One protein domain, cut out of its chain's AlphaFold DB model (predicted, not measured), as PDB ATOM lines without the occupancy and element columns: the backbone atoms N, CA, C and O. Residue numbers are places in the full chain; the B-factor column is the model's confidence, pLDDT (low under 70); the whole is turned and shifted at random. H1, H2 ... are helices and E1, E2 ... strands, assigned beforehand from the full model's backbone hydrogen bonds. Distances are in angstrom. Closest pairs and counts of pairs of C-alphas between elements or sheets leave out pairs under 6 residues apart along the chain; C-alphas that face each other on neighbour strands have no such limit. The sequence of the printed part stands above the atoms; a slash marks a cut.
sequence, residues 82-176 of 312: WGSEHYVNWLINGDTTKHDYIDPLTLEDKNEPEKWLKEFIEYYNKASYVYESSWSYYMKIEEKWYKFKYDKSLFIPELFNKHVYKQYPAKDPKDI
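AT A GLANCE: This is residues 82 to 176 of the 312 residues of an uncharacterized protein of Tamlana sp. s12 (UniProt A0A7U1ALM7). A small meander sheet of three strands, E2, E3 and E4, has the one long helix, H3, slantwise over one face, two layers in all; residues 99 to 102 pass beside E4 and residues 168 to 172 beside E2, while E1 and H1 lie toward one end. The 95 printed residues hold, in order, E1 H1 H2 H3 E2 E3 E4 H4, with under half of them in these elements. The class is mixed, the sheet E2 - E3 - E4 is antiparallel, and the whole is compact, radius of gyration of the C-alphas 14.0 A, yet elongated, spanning 46 by 27 by 21 A.

IN THESE COORDINATES: Find C-alpha 86 at (104.746, -39.274, 62.212), where E1, residues 86 to 88, begins. H1 is residues 90 to 93 and H2 107 to 110. At C-alpha 113, (90.483, -21.574, 51.597), H3 starts and runs 20.0 A to 126. Next come E2, 129 to 133, 13.1 A; E3, 136 to 141, 15.9 A; E4, 144 to 149, 16.4 A. H4, 164 to 167, ends at (79.935, -31.729, 59.718).

HOW THE PARTS SIT: Look for hairpin E2 and E3 at N 131 and O 138, 2.8 A, and hairpin E3 and E4 at N 139 and O 146, 2.9 A. H3 lies over E3 and E4, height over the sheet 10.8 A, at 35 degrees to E3 on the local plane; its closest C-alphas to E3 are Lys 126 and Ile 141, 6.5 A. H2 only just touches H3, only at the corner, with 3 pairs of C-alphas within 8 A, closest Asp 109 and Trp 116, 5.7 A. Residues 86 to 87 of E1 pair with 99 to 100, antiparallel. E1 and H1 meet only through their link. H4 is apart from H3. Every O i to N i+4 pair of H3 is within hydrogen-bond range; H1, H2 and H4 are too short for one.

THE WHOLE: The C-alphas farthest apart are Gly 94 and Glu 158, 46.1 A. The printed part has no cut; links H1 to H2 and E4 to H4 are long. Residues 151 to 165 have pLDDT under 70.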
ATOM      1  N   TRP A  82      99.884 -43.378  66.777       96.56
ATOM      2  CA  TRP A  82      99.808 -42.001  66.310       96.56
ATOM      3  C   TRP A  82     100.746 -41.074  67.087       96.56
ATOM      4  O   TRP A  82     100.704 -40.991  68.320       96.56
ATOM      5  N   GLY A  83     101.558 -40.327  66.342       94.75
ATOM      6  CA  GLY A  83     102.216 -39.099  66.776       94.75
ATOM      7  C   GLY A  83     101.779 -37.922  65.901       94.75
ATOM      8  O   GLY A  83     101.195 -38.107  64.837       94.75
ATOM      9  N   SER A  84     102.055 -36.690  66.328       92.00
ATOM     10  CA  SER A  84     101.606 -35.506  65.582       92.00
ATOM     11  C   SER A  84     102.298 -35.342  64.227       92.00
ATOM     12  O   SER A  84     101.665 -34.896  63.278       92.00
ATOM     13  N   GLU A  85     103.581 -35.687  64.110       92.62
ATOM     14  CA  GLU A  85     104.353 -35.518  62.864       92.62
ATOM     15  C   GLU A  85     104.590 -36.824  62.105       92.62
ATOM     16  O   GLU A  85     104.745 -36.800  60.890       92.62
ATOM     17  N   HIS A  86     104.541 -37.958  62.797       95.62
ATOM     18  CA  HIS A  86     104.746 -39.274  62.212       95.62
ATOM     19  C   HIS A  86     103.851 -40.313  62.890       95.62
ATOM     20  O   HIS A  86     103.366 -40.097  64.005       95.62
ATOM     21  N   TYR A  87     103.686 -41.464  62.248       96.56
ATOM     22  CA  TYR A  87     103.014 -42.637  62.808       96.56
ATOM     23  C   TYR A  87     103.923 -43.870  62.765       96.56
ATOM     24  O   TYR A  87     104.945 -43.884  62.076       96.56
ATOM     25  N   VAL A  88     103.577 -44.899  63.539       96.88
ATOM     26  CA  VAL A  88     104.333 -46.157  63.626       96.88
ATOM     27  C   VAL A  88     103.370 -47.348  63.589       96.88
ATOM     28  O   VAL A  88     102.317 -47.326  64.223       96.88
ATOM     29  N   ASN A  89     103.741 -48.423  62.893       95.19
ATOM     30  CA  ASN A  89     102.897 -49.614  62.709       95.19
ATOM     31  C   ASN A  89     103.314 -50.800  63.597       95.19
ATOM     32  O   ASN A  89     102.985 -51.956  63.328       95.19
ATOM     33  N   TRP A  90     104.003 -50.524  64.705       95.81
ATOM     34  CA  TRP A  90     104.601 -51.554  65.556       95.81
ATOM     35  C   TRP A  90     103.573 -52.542  66.118       95.81
ATOM     36  O   TRP A  90     103.836 -53.746  66.164       95.81
ATOM     37  N   LEU A  91     102.379 -52.078  66.503       94.50
ATOM     38  CA  LEU A  91     101.303 -52.969  66.951       94.50
ATOM     39  C   LEU A  91     100.757 -53.844  65.817       94.50
ATOM     40  O   LEU A  91     100.470 -55.009  66.062       94.50
ATOM     41  N   ILE A  92     100.713 -53.329  64.588       92.50
ATOM     42  CA  ILE A  92     100.135 -53.996  63.415       92.50
ATOM     43  C   ILE A  92     101.063 -55.080  62.857       92.50
ATOM     44  O   ILE A  92     100.612 -56.187  62.557       92.50
ATOM     45  N   ASN A  93     102.350 -54.781  62.675       90.62
ATOM     46  CA  ASN A  93     103.282 -55.675  61.972       90.62
ATOM     47  C   ASN A  93     104.696 -55.736  62.582       90.62
ATOM     48  O   ASN A  93     105.532 -56.486  62.078       90.62
ATOM     49  N   GLY A  94     104.947 -55.012  63.676       91.94
ATOM     50  CA  GLY A  94     106.260 -54.926  64.320       91.94
ATOM     51  C   GLY A  94     107.186 -53.865  63.722       91.94
ATOM     52  O   GLY A  94     108.302 -53.720  64.210       91.94
ATOM     53  N   ASP A  95     106.733 -53.113  62.718       93.69
ATOM     54  CA  ASP A  95     107.496 -52.030  62.105       93.69
ATOM     55  C   ASP A  95     107.661 -50.856  63.073       93.69
ATOM     56  O   ASP A  95     106.691 -50.242  63.520       93.69
ATOM     57  N   THR A  96     108.912 -50.559  63.405       94.50
ATOM     58  CA  THR A  96     109.301 -49.478  64.313       94.50
ATOM     59  C   THR A  96     109.649 -48.186  63.575       94.50
ATOM     60  O   THR A  96     109.971 -47.186  64.225       94.50
ATOM     61  N   THR A  97     109.585 -48.188  62.240       95.50
ATOM     62  CA  THR A  97     109.865 -47.022  61.402       95.50
ATOM     63  C   THR A  97     108.851 -45.916  61.682       95.50
ATOM     64  O   THR A  97     107.648 -46.159  61.797       95.50
ATOM     65  N   LYS A  98     109.353 -44.684  61.803       96.56
ATOM     66  CA  LYS A  98     108.529 -43.476  61.854       96.56
ATOM     67  C   LYS A  98     108.177 -43.089  60.427       96.56
ATOM     68  O   LYS A  98     109.062 -42.709  59.667       96.56
ATOM     69  N   HIS A  99     106.907 -43.216  60.081       96.56
ATOM     70  CA  HIS A  99     106.390 -42.853  58.770       96.56
ATOM     71  C   HIS A  99     105.847 -41.436  58.809       96.56
ATOM     72  O   HIS A  99     105.018 -41.116  59.664       96.56
ATOM     73  N   ASP A 100     106.293 -40.602  57.879       96.88
ATOM     74  CA  ASP A 100     105.753 -39.258  57.722       96.88
ATOM     75  C   ASP A 100     104.334 -39.315  57.155       96.88
ATOM     76  O   ASP A 100     103.977 -40.185  56.350       96.88
ATOM     77  N   TYR A 101     103.512 -38.358  57.572       96.88
ATOM     78  CA  TYR A 101     102.214 -38.150  56.949       96.88
ATOM     79  C   TYR A 101     102.375 -37.531  55.567       96.88
ATOM     80  O   TYR A 101     103.184 -36.625  55.366       96.88
ATOM     81  N   ILE A 102     101.540 -37.969  54.630       96.25
ATOM     82  CA  ILE A 102     101.469 -37.340  53.318       96.25
ATOM     83  C   ILE A 102     100.692 -36.033  53.467       96.25
ATOM     84  O   ILE A 102      99.559 -36.022  53.950       96.25
ATOM     85  N   ASP A 103     101.306 -34.929  53.060       92.50
ATOM     86  CA  ASP A 103     100.619 -33.654  52.904       92.50
ATOM     87  C   ASP A 103     100.058 -33.597  51.479       92.50
ATOM     88  O   ASP A 103     100.840 -33.562  50.524       92.50
ATOM     89  N   PRO A 104      98.731 -33.669  51.298       89.19
ATOM     90  CA  PRO A 104      98.146 -33.701  49.966       89.19
ATOM     91  C   PRO A 104      98.084 -32.316  49.312       89.19
ATOM     92  O   PRO A 104      97.723 -32.231  48.143       89.19
ATOM     93  N   LEU A 105      98.410 -31.246  50.046       87.44
ATOM     94  CA  LEU A 105      98.249 -29.871  49.592       87.44
ATOM     95  C   LEU A 105      99.590 -29.236  49.232       87.44
ATOM     96  O   LEU A 105     100.562 -29.297  49.997       87.44
ATOM     97  N   THR A 106      99.620 -28.520  48.111       84.94
ATOM     98  CA  THR A 106     100.743 -27.635  47.799       84.94
ATOM     99  C   THR A 106     100.726 -26.390  48.694       84.94
ATOM    100  O   THR A 106      99.779 -26.132  49.439       84.94
ATOM    101  N   LEU A 107     101.800 -25.594  48.655       80.38
ATOM    102  CA  LEU A 107     101.842 -24.325  49.389       80.38
ATOM    103  C   LEU A 107     100.778 -23.335  48.880       80.38
ATOM    104  O   LEU A 107     100.235 -22.576  49.676       80.38
ATOM    105  N   GLU A 108     100.474 -23.360  47.581       78.56
ATOM    106  CA  GLU A 108      99.443 -22.516  46.968       78.56
ATOM    107  C   GLU A 108      98.047 -22.912  47.460       78.56
ATOM    108  O   GLU A 108      97.305 -22.055  47.936       78.56
ATOM    109  N   ASP A 109      97.731 -24.212  47.470       79.69
ATOM    110  CA  ASP A 109      96.423 -24.718  47.921       79.69
ATOM    111  C   ASP A 109      96.130 -24.360  49.380       79.69
ATOM    112  O   ASP A 109      94.989 -24.089  49.749       79.69
ATOM    113  N   LYS A 110      97.168 -24.323  50.222       76.81
ATOM    114  CA  LYS A 110      97.037 -23.953  51.638       76.81
ATOM    115  C   LYS A 110      96.660 -22.495  51.848       76.81
ATOM    116  O   LYS A 110      96.076 -22.190  52.877       76.81
ATOM    117  N   ASN A 111      96.979 -21.611  50.907       77.75
ATOM    118  CA  ASN A 111      96.656 -20.188  51.007       77.75
ATOM    119  C   ASN A 111      95.298 -19.847  50.367       77.75
ATOM    120  O   ASN A 111      94.861 -18.700  50.448       77.75
ATOM    121  N   GLU A 112      94.621 -20.824  49.754       83.31
ATOM    122  CA  GLU A 112      93.317 -20.667  49.108       83.31
ATOM    123  C   GLU A 112      92.236 -21.484  49.848       83.31
ATOM    124  O   GLU A 112      92.088 -22.683  49.599       83.31
ATOM    125  N   PRO A 113      91.435 -20.861  50.738       78.44
ATOM    126  CA  PRO A 113      90.483 -21.574  51.597       78.44
ATOM    127  C   PRO A 113      89.491 -22.483  50.857       78.44
ATOM    128  O   PRO A 113      89.178 -23.573  51.335       78.44
ATOM    129  N   GLU A 114      89.004 -22.066  49.684       82.00
ATOM    130  CA  GLU A 114      88.067 -22.860  48.877       82.00
ATOM    131  C   GLU A 114      88.725 -24.117  48.294       82.00
ATOM    132  O   GLU A 114      88.121 -25.193  48.317       82.00
ATOM    133  N   LYS A 115      89.973 -24.007  47.817       84.25
ATOM    134  CA  LYS A 115      90.744 -25.159  47.332       84.25
ATOM    135  C   LYS A 115      91.072 -26.107  48.475       84.25
ATOM    136  O   LYS A 115      90.811 -27.302  48.352       84.25
ATOM    137  N   TRP A 116      91.548 -25.573  49.603       85.94
ATOM    138  CA  TRP A 116      91.799 -26.361  50.809       85.94
ATOM    139  C   TRP A 116      90.556 -27.160  51.217       85.94
ATOM    140  O   TRP A 116      90.642 -28.368  51.431       85.94
ATOM    141  N   LEU A 117      89.389 -26.505  51.286       83.38
ATOM    142  CA  LEU A 117      88.139 -27.142  51.710       83.38
ATOM    143  C   LEU A 117      87.686 -28.211  50.718       83.38
ATOM    144  O   LEU A 117      87.267 -29.291  51.135       83.38
ATOM    145  N   LYS A 118      87.790 -27.938  49.416       87.81
ATOM    146  CA  LYS A 118      87.454 -28.906  48.370       87.81
ATOM    147  C   LYS A 118      88.294 -30.180  48.501       87.81
ATOM    148  O   LYS A 118      87.725 -31.271  48.543       87.81
ATOM    149  N   GLU A 119      89.612 -30.038  48.617       90.31
ATOM    150  CA  GLU A 119      90.531 -31.168  48.788       90.31
ATOM    151  C   GLU A 119      90.263 -31.906  50.104       90.31
ATOM    152  O   GLU A 119      90.129 -33.129  50.121       90.31
ATOM    153  N   PHE A 120      90.087 -31.179  51.209       90.25
ATOM    154  CA  PHE A 120      89.734 -31.776  52.495       90.25
ATOM    155  C   PHE A 120      88.481 -32.657  52.395       90.25
ATOM    156  O   PHE A 120      88.499 -33.795  52.861       90.25
ATOM    157  N   ILE A 121      87.406 -32.163  51.769       90.81
ATOM    158  CA  ILE A 121      86.150 -32.912  51.602       90.81
ATOM    159  C   ILE A 121      86.374 -34.164  50.749       90.81
ATOM    160  O   ILE A 121      85.862 -35.237  51.080       90.81
ATOM    161  N   GLU A 122      87.141 -34.050  49.665       94.69
ATOM    162  CA  GLU A 122      87.456 -35.180  48.793       94.69
ATOM    163  C   GLU A 122      88.199 -36.288  49.550       94.69
ATOM    164  O   GLU A 122      87.779 -37.451  49.521       94.69
ATOM    165  N   TYR A 123      89.255 -35.932  50.283       95.69
ATOM    166  CA  TYR A 123      90.026 -36.880  51.087       95.69
ATOM    167  C   TYR A 123      89.200 -37.449  52.240       95.69
ATOM    168  O   TYR A 123      89.197 -38.663  52.446       95.69
ATOM    169  N   TYR A 124      88.434 -36.611  52.940       94.44
ATOM    170  CA  TYR A 124      87.565 -37.041  54.032       94.44
ATOM    171  C   TYR A 124      86.560 -38.092  53.562       94.44
ATOM    172  O   TYR A 124      86.323 -39.078  54.261       94.44
ATOM    173  N   ASN A 125      85.973 -37.915  52.377       95.25
ATOM    174  CA  ASN A 125      85.006 -38.857  51.813       95.25
ATOM    175  C   ASN A 125      85.642 -40.183  51.379       95.25
ATOM    176  O   ASN A 125      85.001 -41.224  51.520       95.25
ATOM    177  N   LYS A 126      86.893 -40.163  50.905       96.44
ATOM    178  CA  LYS A 126      87.656 -41.374  50.546       96.44
ATOM    179  C   LYS A 126      88.242 -42.103  51.757       96.44
ATOM    180  O   LYS A 126      88.522 -43.296  51.669       96.44
ATOM    181  N   ALA A 127      88.449 -41.400  52.869       96.94
ATOM    182  CA  ALA A 127      89.102 -41.937  54.051       96.94
ATOM    183  C   ALA A 127      88.326 -43.107  54.667       96.94
ATOM    184  O   ALA A 127      87.139 -43.000  54.985       96.94
ATOM    185  N   SER A 128      89.036 -44.214  54.891       96.06
ATOM    186  CA  SER A 128      88.527 -45.376  55.624       96.06
ATOM    187  C   SER A 128      88.602 -45.192  57.138       96.06
ATOM    188  O   SER A 128      87.892 -45.881  57.861       96.06
ATOM    189  N   TYR A 129      89.469 -44.293  57.605       97.00
ATOM    190  CA  TYR A 129      89.607 -43.877  58.999       97.00
ATOM    191  C   TYR A 129      89.927 -42.380  58.995       97.00
ATOM    192  O   TYR A 129      90.843 -41.944  58.297       97.00
ATOM    193  N   VAL A 130      89.178 -41.592  59.760       95.81
ATOM    194  CA  VAL A 130      89.533 -40.217  60.112       95.81
ATOM    195  C   VAL A 130      89.765 -40.106  61.617       95.81
ATOM    196  O   VAL A 130      88.833 -40.282  62.398       95.81
ATOM    197  N   TYR A 131      90.990 -39.767  62.012       94.94
ATOM    198  CA  TYR A 131      91.329 -39.371  63.375       94.94
ATOM    199  C   TYR A 131      91.451 -37.847  63.447       94.94
ATOM    200  O   TYR A 131      92.229 -37.233  62.714       94.94
ATOM    201  N   GLU A 132      90.670 -37.233  64.329       90.50
ATOM    202  CA  GLU A 132      90.699 -35.796  64.577       90.50
ATOM    203  C   GLU A 132      91.514 -35.513  65.841       90.50
ATOM    204  O   GLU A 132      91.287 -36.102  66.897       90.50
ATOM    205  N   SER A 133      92.479 -34.604  65.733       87.06
ATOM    206  CA  SER A 133      93.130 -33.992  66.887       87.06
ATOM    207  C   SER A 133      92.809 -32.504  66.925       87.06
ATOM    208  O   SER A 133      92.373 -31.928  65.931       87.06
ATOM    209  N   SER A 134      93.113 -31.839  68.043       78.38
ATOM    210  CA  SER A 134      92.789 -30.419  68.262       78.38
ATOM    211  C   SER A 134      93.288 -29.449  67.179       78.38
ATOM    212  O   SER A 134      92.861 -28.296  67.158       78.38
ATOM    213  N   TRP A 135      94.214 -29.878  66.316       79.00
ATOM    214  CA  TRP A 135      94.872 -29.030  65.322       79.00
ATOM    215  C   TRP A 135      95.034 -29.689  63.954       79.00
ATOM    216  O   TRP A 135      95.704 -29.121  63.089       79.00
ATOM    217  N   SER A 136      94.544 -30.907  63.736       88.31
ATOM    218  CA  SER A 136      94.746 -31.604  62.463       88.31
ATOM    219  C   SER A 136      93.761 -32.749  62.280       88.31
ATOM    220  O   SER A 136      93.369 -33.405  63.242       88.31
ATOM    221  N   TYR A 137      93.457 -33.037  61.020       92.19
ATOM    222  CA  TYR A 137      92.821 -34.280  60.611       92.19
ATOM    223  C   TYR A 137      93.877 -35.225  60.056       92.19
ATOM    224  O   TYR A 137      94.691 -34.837  59.217       92.19
ATOM    225  N   TYR A 138      93.835 -36.469  60.513       95.81
ATOM    226  CA  TYR A 138      94.649 -37.564  60.010       95.81
ATOM    227  C   TYR A 138      93.710 -38.538  59.312       95.81
ATOM    228  O   TYR A 138      92.749 -39.015  59.914       95.81
ATOM    229  N   MET A 139      93.945 -38.794  58.031       96.62
ATOM    230  CA  MET A 139      93.035 -39.562  57.185       96.62
ATOM    231  C   MET A 139      93.761 -40.753  56.584       96.62
ATOM    232  O   MET A 139      94.775 -40.580  55.909       96.62
ATOM    233  N   LYS A 140      93.239 -41.957  56.808       96.81
ATOM    234  CA  LYS A 140      93.773 -43.185  56.223       96.81
ATOM    235  C   LYS A 140      93.053 -43.495  54.915       96.81
ATOM    236  O   LYS A 140      91.832 -43.652  54.910       96.81
ATOM    237  N   ILE A 141      93.801 -43.590  53.820       96.25
ATOM    238  CA  ILE A 141      93.318 -43.961  52.481       96.25
ATOM    239  C   ILE A 141      94.292 -44.999  51.923       96.25
ATOM    240  O   ILE A 141      95.487 -44.730  51.858       96.25
ATOM    241  N   GLU A 142      93.794 -46.180  51.544       91.00
ATOM    242  CA  GLU A 142      94.611 -47.260  50.955       91.00
ATOM    243  C   GLU A 142      95.901 -47.555  51.755       91.00
ATOM    244  O   GLU A 142      97.002 -47.604  51.211       91.00
ATOM    245  N   GLU A 143      95.773 -47.710  53.077       88.56
ATOM    246  CA  GLU A 143      96.882 -47.940  54.024       88.56
ATOM    247  C   GLU A 143      97.895 -46.792  54.196       88.56
ATOM    248  O   GLU A 143      98.853 -46.931  54.958       88.56
ATOM    249  N   LYS A 144      97.672 -45.633  53.571       94.94
ATOM    250  CA  LYS A 144      98.498 -44.432  53.749       94.94
ATOM    251  C   LYS A 144      97.787 -43.400  54.607       94.94
ATOM    252  O   LYS A 144      96.587 -43.179  54.457       94.94
ATOM    253  N   TRP A 145      98.545 -42.735  55.473       97.44
ATOM    254  CA  TRP A 145      98.036 -41.648  56.300       97.44
ATOM    255  C   TRP A 145      98.369 -40.281  55.704       97.44
ATOM    256  O   TRP A 145      99.528 -39.967  55.425       97.44
ATOM    257  N   TYR A 146      97.338 -39.457  55.576       97.12
ATOM    258  CA  TYR A 146      97.404 -38.072  55.136       97.12
ATOM    259  C   TYR A 146      97.145 -37.141  56.317       97.12
ATOM    260  O   TYR A 146      96.316 -37.459  57.171       97.12
ATOM    261  N   LYS A 147      97.824 -35.992  56.367       94.69
ATOM    262  CA  LYS A 147      97.640 -34.984  57.424       94.69
ATOM    263  C   LYS A 147      97.160 -33.672  56.821       94.69
ATOM    264  O   LYS A 147      97.877 -33.029  56.065       94.69
ATOM    265  N   PHE A 148      95.986 -33.235  57.252       90.44
ATOM    266  CA  PHE A 148      95.470 -31.897  56.996       90.44
ATOM    267  C   PHE A 148      95.650 -31.057  58.254       90.44
ATOM    268  O   PHE A 148      94.988 -31.287  59.271       90.44
ATOM    269  N   LYS A 149      96.562 -30.082  58.202       84.25
ATOM    270  CA  LYS A 149      96.728 -29.122  59.297       84.25
ATOM    271  C   LYS A 149      95.522 -28.194  59.357       84.25
ATOM    272  O   LYS A 149      95.080 -27.664  58.343       84.25
ATOM    273  N   TYR A 150      95.031 -27.986  60.570       70.00
ATOM    274  CA  TYR A 150      94.006 -27.004  60.866       70.00
ATOM    275  C   TYR A 150      94.654 -25.619  60.902       70.00
ATOM    276  O   TYR A 150      95.265 -25.240  61.904       70.00
ATOM    277  N   ASP A 151      94.548 -24.866  59.813       63.25
ATOM    278  CA  ASP A 151      94.960 -23.467  59.816       63.25
ATOM    279  C   ASP A 151      93.765 -22.582  60.167       63.25
ATOM    280  O   ASP A 151      92.922 -22.293  59.324       63.25
ATOM    281  N   LYS A 152      93.706 -22.134  61.427       56.03
ATOM    282  CA  LYS A 152      92.665 -21.225  61.938       56.03
ATOM    283  C   LYS A 152      92.499 -19.955  61.103       56.03
ATOM    284  O   LYS A 152      91.413 -19.386  61.130       56.03
ATOM    285  N   SER A 153      93.540 -19.503  60.402       54.66
ATOM    286  CA  SER A 153      93.484 -18.291  59.581       54.66
ATOM    287  C   SER A 153      92.679 -18.471  58.289       54.66
ATOM    288  O   SER A 153      92.146 -17.493  57.773       54.66
ATOM    289  N   LEU A 154      92.498 -19.714  57.824       54.69
ATOM    290  CA  LEU A 154      91.658 -20.047  56.665       54.69
ATOM    291  C   LEU A 154      90.162 -20.107  57.018       54.69
ATOM    292  O   LEU A 154      89.310 -20.147  56.131       54.69
ATOM    293  N   PHE A 155      89.821 -20.089  58.313       57.03
ATOM    294  CA  PHE A 155      88.448 -20.184  58.803       57.03
ATOM    295  C   PHE A 155      87.818 -18.789  58.888       57.03
ATOM    296  O   PHE A 155      87.580 -18.252  59.972       57.03
ATOM    297  N   ILE A 156      87.549 -18.192  57.727       56.19
ATOM    298  CA  ILE A 156      86.703 -16.998  57.636       56.19
ATOM    299  C   ILE A 156      85.258 -17.447  57.944       56.19
ATOM    300  O   ILE A 156      84.808 -18.422  57.335       56.19
ATOM    301  N   PRO A 157      84.515 -16.785  58.856       51.62
ATOM    302  CA  PRO A 157      83.183 -17.225  59.303       51.62
ATOM    303  C   PRO A 157      82.161 -17.494  58.188       51.62
ATOM    304  O   PRO A 157      81.214 -18.251  58.395       51.62
ATOM    305  N   GLU A 158      82.351 -16.875  57.022       55.94
ATOM    306  CA  GLU A 158      81.504 -16.999  55.831       55.94
ATOM    307  C   GLU A 158      81.727 -18.315  55.060       55.94
ATOM    308  O   GLU A 158      80.775 -18.860  54.508       55.94
ATOM    309  N   LEU A 159      82.954 -18.853  55.057       55.12
ATOM    310  CA  LEU A 159      83.336 -20.095  54.358       55.12
ATOM    311  C   LEU A 159      83.403 -21.299  55.303       55.12
ATOM    312  O   LEU A 159      83.090 -22.428  54.931       55.12
ATOM    313  N   PHE A 160      83.787 -21.048  56.551       58.97
ATOM    314  CA  PHE A 160      83.946 -22.059  57.578       58.97
ATOM    315  C   PHE A 160      83.046 -21.727  58.759       58.97
ATOM    316  O   PHE A 160      83.362 -20.909  59.626       58.97
ATOM    317  N   ASN A 161      81.910 -22.418  58.824       55.66
ATOM    318  CA  ASN A 161      81.065 -22.379  60.004       55.66
ATOM    319  C   ASN A 161      81.903 -22.829  61.218       55.66
ATOM    320  O   ASN A 161      82.613 -23.836  61.154       55.66
ATOM    321  N   LYS A 162      81.756 -22.145  62.360       56.03
ATOM    322  CA  LYS A 162      82.294 -22.515  63.688       56.03
ATOM    323  C   LYS A 162      81.997 -23.977  64.103       56.03
ATOM    324  O   LYS A 162      82.439 -24.424  65.157       56.03
ATOM    325  N   HIS A 163      81.246 -24.726  63.300       60.56
ATOM    326  CA  HIS A 163      80.846 -26.111  63.487       60.56
ATOM    327  C   HIS A 163      81.319 -27.083  62.392       60.56
ATOM    328  O   HIS A 163      80.733 -28.154  62.281       60.56
ATOM    329  N   VAL A 164      82.352 -26.781  61.599       65.25
ATOM    330  CA  VAL A 164      82.869 -27.735  60.588       65.25
ATOM    331  C   VAL A 164      83.221 -29.107  61.181       65.25
ATOM    332  O   VAL A 164      82.893 -30.121  60.577       65.25
ATOM    333  N   TYR A 165      83.742 -29.181  62.408       63.50
ATOM    334  CA  TYR A 165      83.962 -30.465  63.100       63.50
ATOM    335  C   TYR A 165      82.667 -31.258  63.365       63.50
ATOM    336  O   TYR A 165      82.701 -32.478  63.475       63.50
ATOM    337  N   LYS A 166      81.505 -30.592  63.445       75.50
ATOM    338  CA  LYS A 166      80.202 -31.274  63.525       75.50
ATOM    339  C   LYS A 166      79.775 -31.849  62.176       75.50
ATOM    340  O   LYS A 166      79.005 -32.800  62.152       75.50
ATOM    341  N   GLN A 167      80.225 -31.252  61.072       82.62
ATOM    342  CA  GLN A 167      79.935 -31.729  59.718       82.62
ATOM    343  C   GLN A 167      80.872 -32.868  59.307       82.62
ATOM    344  O   GLN A 167      80.450 -33.771  58.590       82.62
ATOM    345  N   TYR A 168      82.113 -32.843  59.797       86.94
ATOM    346  CA  TYR A 168      83.153 -33.815  59.466       86.94
ATOM    347  C   TYR A 168      83.753 -34.429  60.737       86.94
ATOM    348  O   TYR A 168      84.919 -34.189  61.038       86.94
ATOM    349  N   PRO A 169      82.980 -35.208  61.513       89.69
ATOM    350  CA  PRO A 169      83.494 -35.852  62.718       89.69
ATOM    351  C   PRO A 169      84.568 -36.901  62.391       89.69
ATOM    352  O   PRO A 169      84.718 -37.329  61.242       89.69
ATOM    353  N   ALA A 170      85.283 -37.365  63.415       92.44
ATOM    354  CA  ALA A 170      86.112 -38.562  63.302       92.44
ATOM    355  C   ALA A 170      85.296 -39.759  62.763       92.44
ATOM    356  O   ALA A 170      84.090 -39.865  62.994       92.44
ATOM    357  N   LYS A 171      85.964 -40.656  62.032       94.50
ATOM    358  CA  LYS A 171      85.379 -41.874  61.453       94.50
ATOM    359  C   LYS A 171      86.185 -43.065  61.918       94.50
ATOM    360  O   LYS A 171      87.337 -43.162  61.517       94.50
ATOM    361  N   ASP A 172      85.602 -43.977  62.676       93.25
ATOM    362  CA  ASP A 172      86.288 -45.225  63.004       93.25
ATOM    363  C   ASP A 172      86.478 -46.123  61.768       93.25
ATOM    364  O   ASP A 172      85.664 -46.087  60.835       93.25
ATOM    365  N   PRO A 173      87.545 -46.941  61.741       92.25
ATOM    366  CA  PRO A 173      87.726 -47.952  60.715       92.25
ATOM    367  C   PRO A 173      86.597 -48.986  60.795       92.25
ATOM    368  O   PRO A 173      86.118 -49.330  61.874       92.25
ATOM    369  N   LYS A 174      86.208 -49.550  59.644       87.69
ATOM    370  CA  LYS A 174      85.207 -50.638  59.588       87.69
ATOM    371  C   LYS A 174      85.616 -51.874  60.393       87.69
ATOM    372  O   LYS A 174      84.757 -52.618  60.847       87.69
ATOM    373  N   ASP A 175      86.917 -52.102  60.498       86.69
ATOM    374  CA  ASP A 175      87.531 -53.250  61.149       86.69
ATOM    375  C   ASP A 175      88.379 -52.726  62.313       86.69
ATOM    376  O   ASP A 175      89.521 -52.289  62.128       86.69
ATOM    377  N   ILE A 176      87.755 -52.665  63.491       90.75
ATOM    378  CA  ILE A 176      88.402 -52.229  64.728       90.75
ATOM    379  C   ILE A 176      89.337 -53.344  65.176       90.75
ATOM    380  O   ILE A 176      88.915 -54.462  65.447       90.75
TER     381      ILE A 176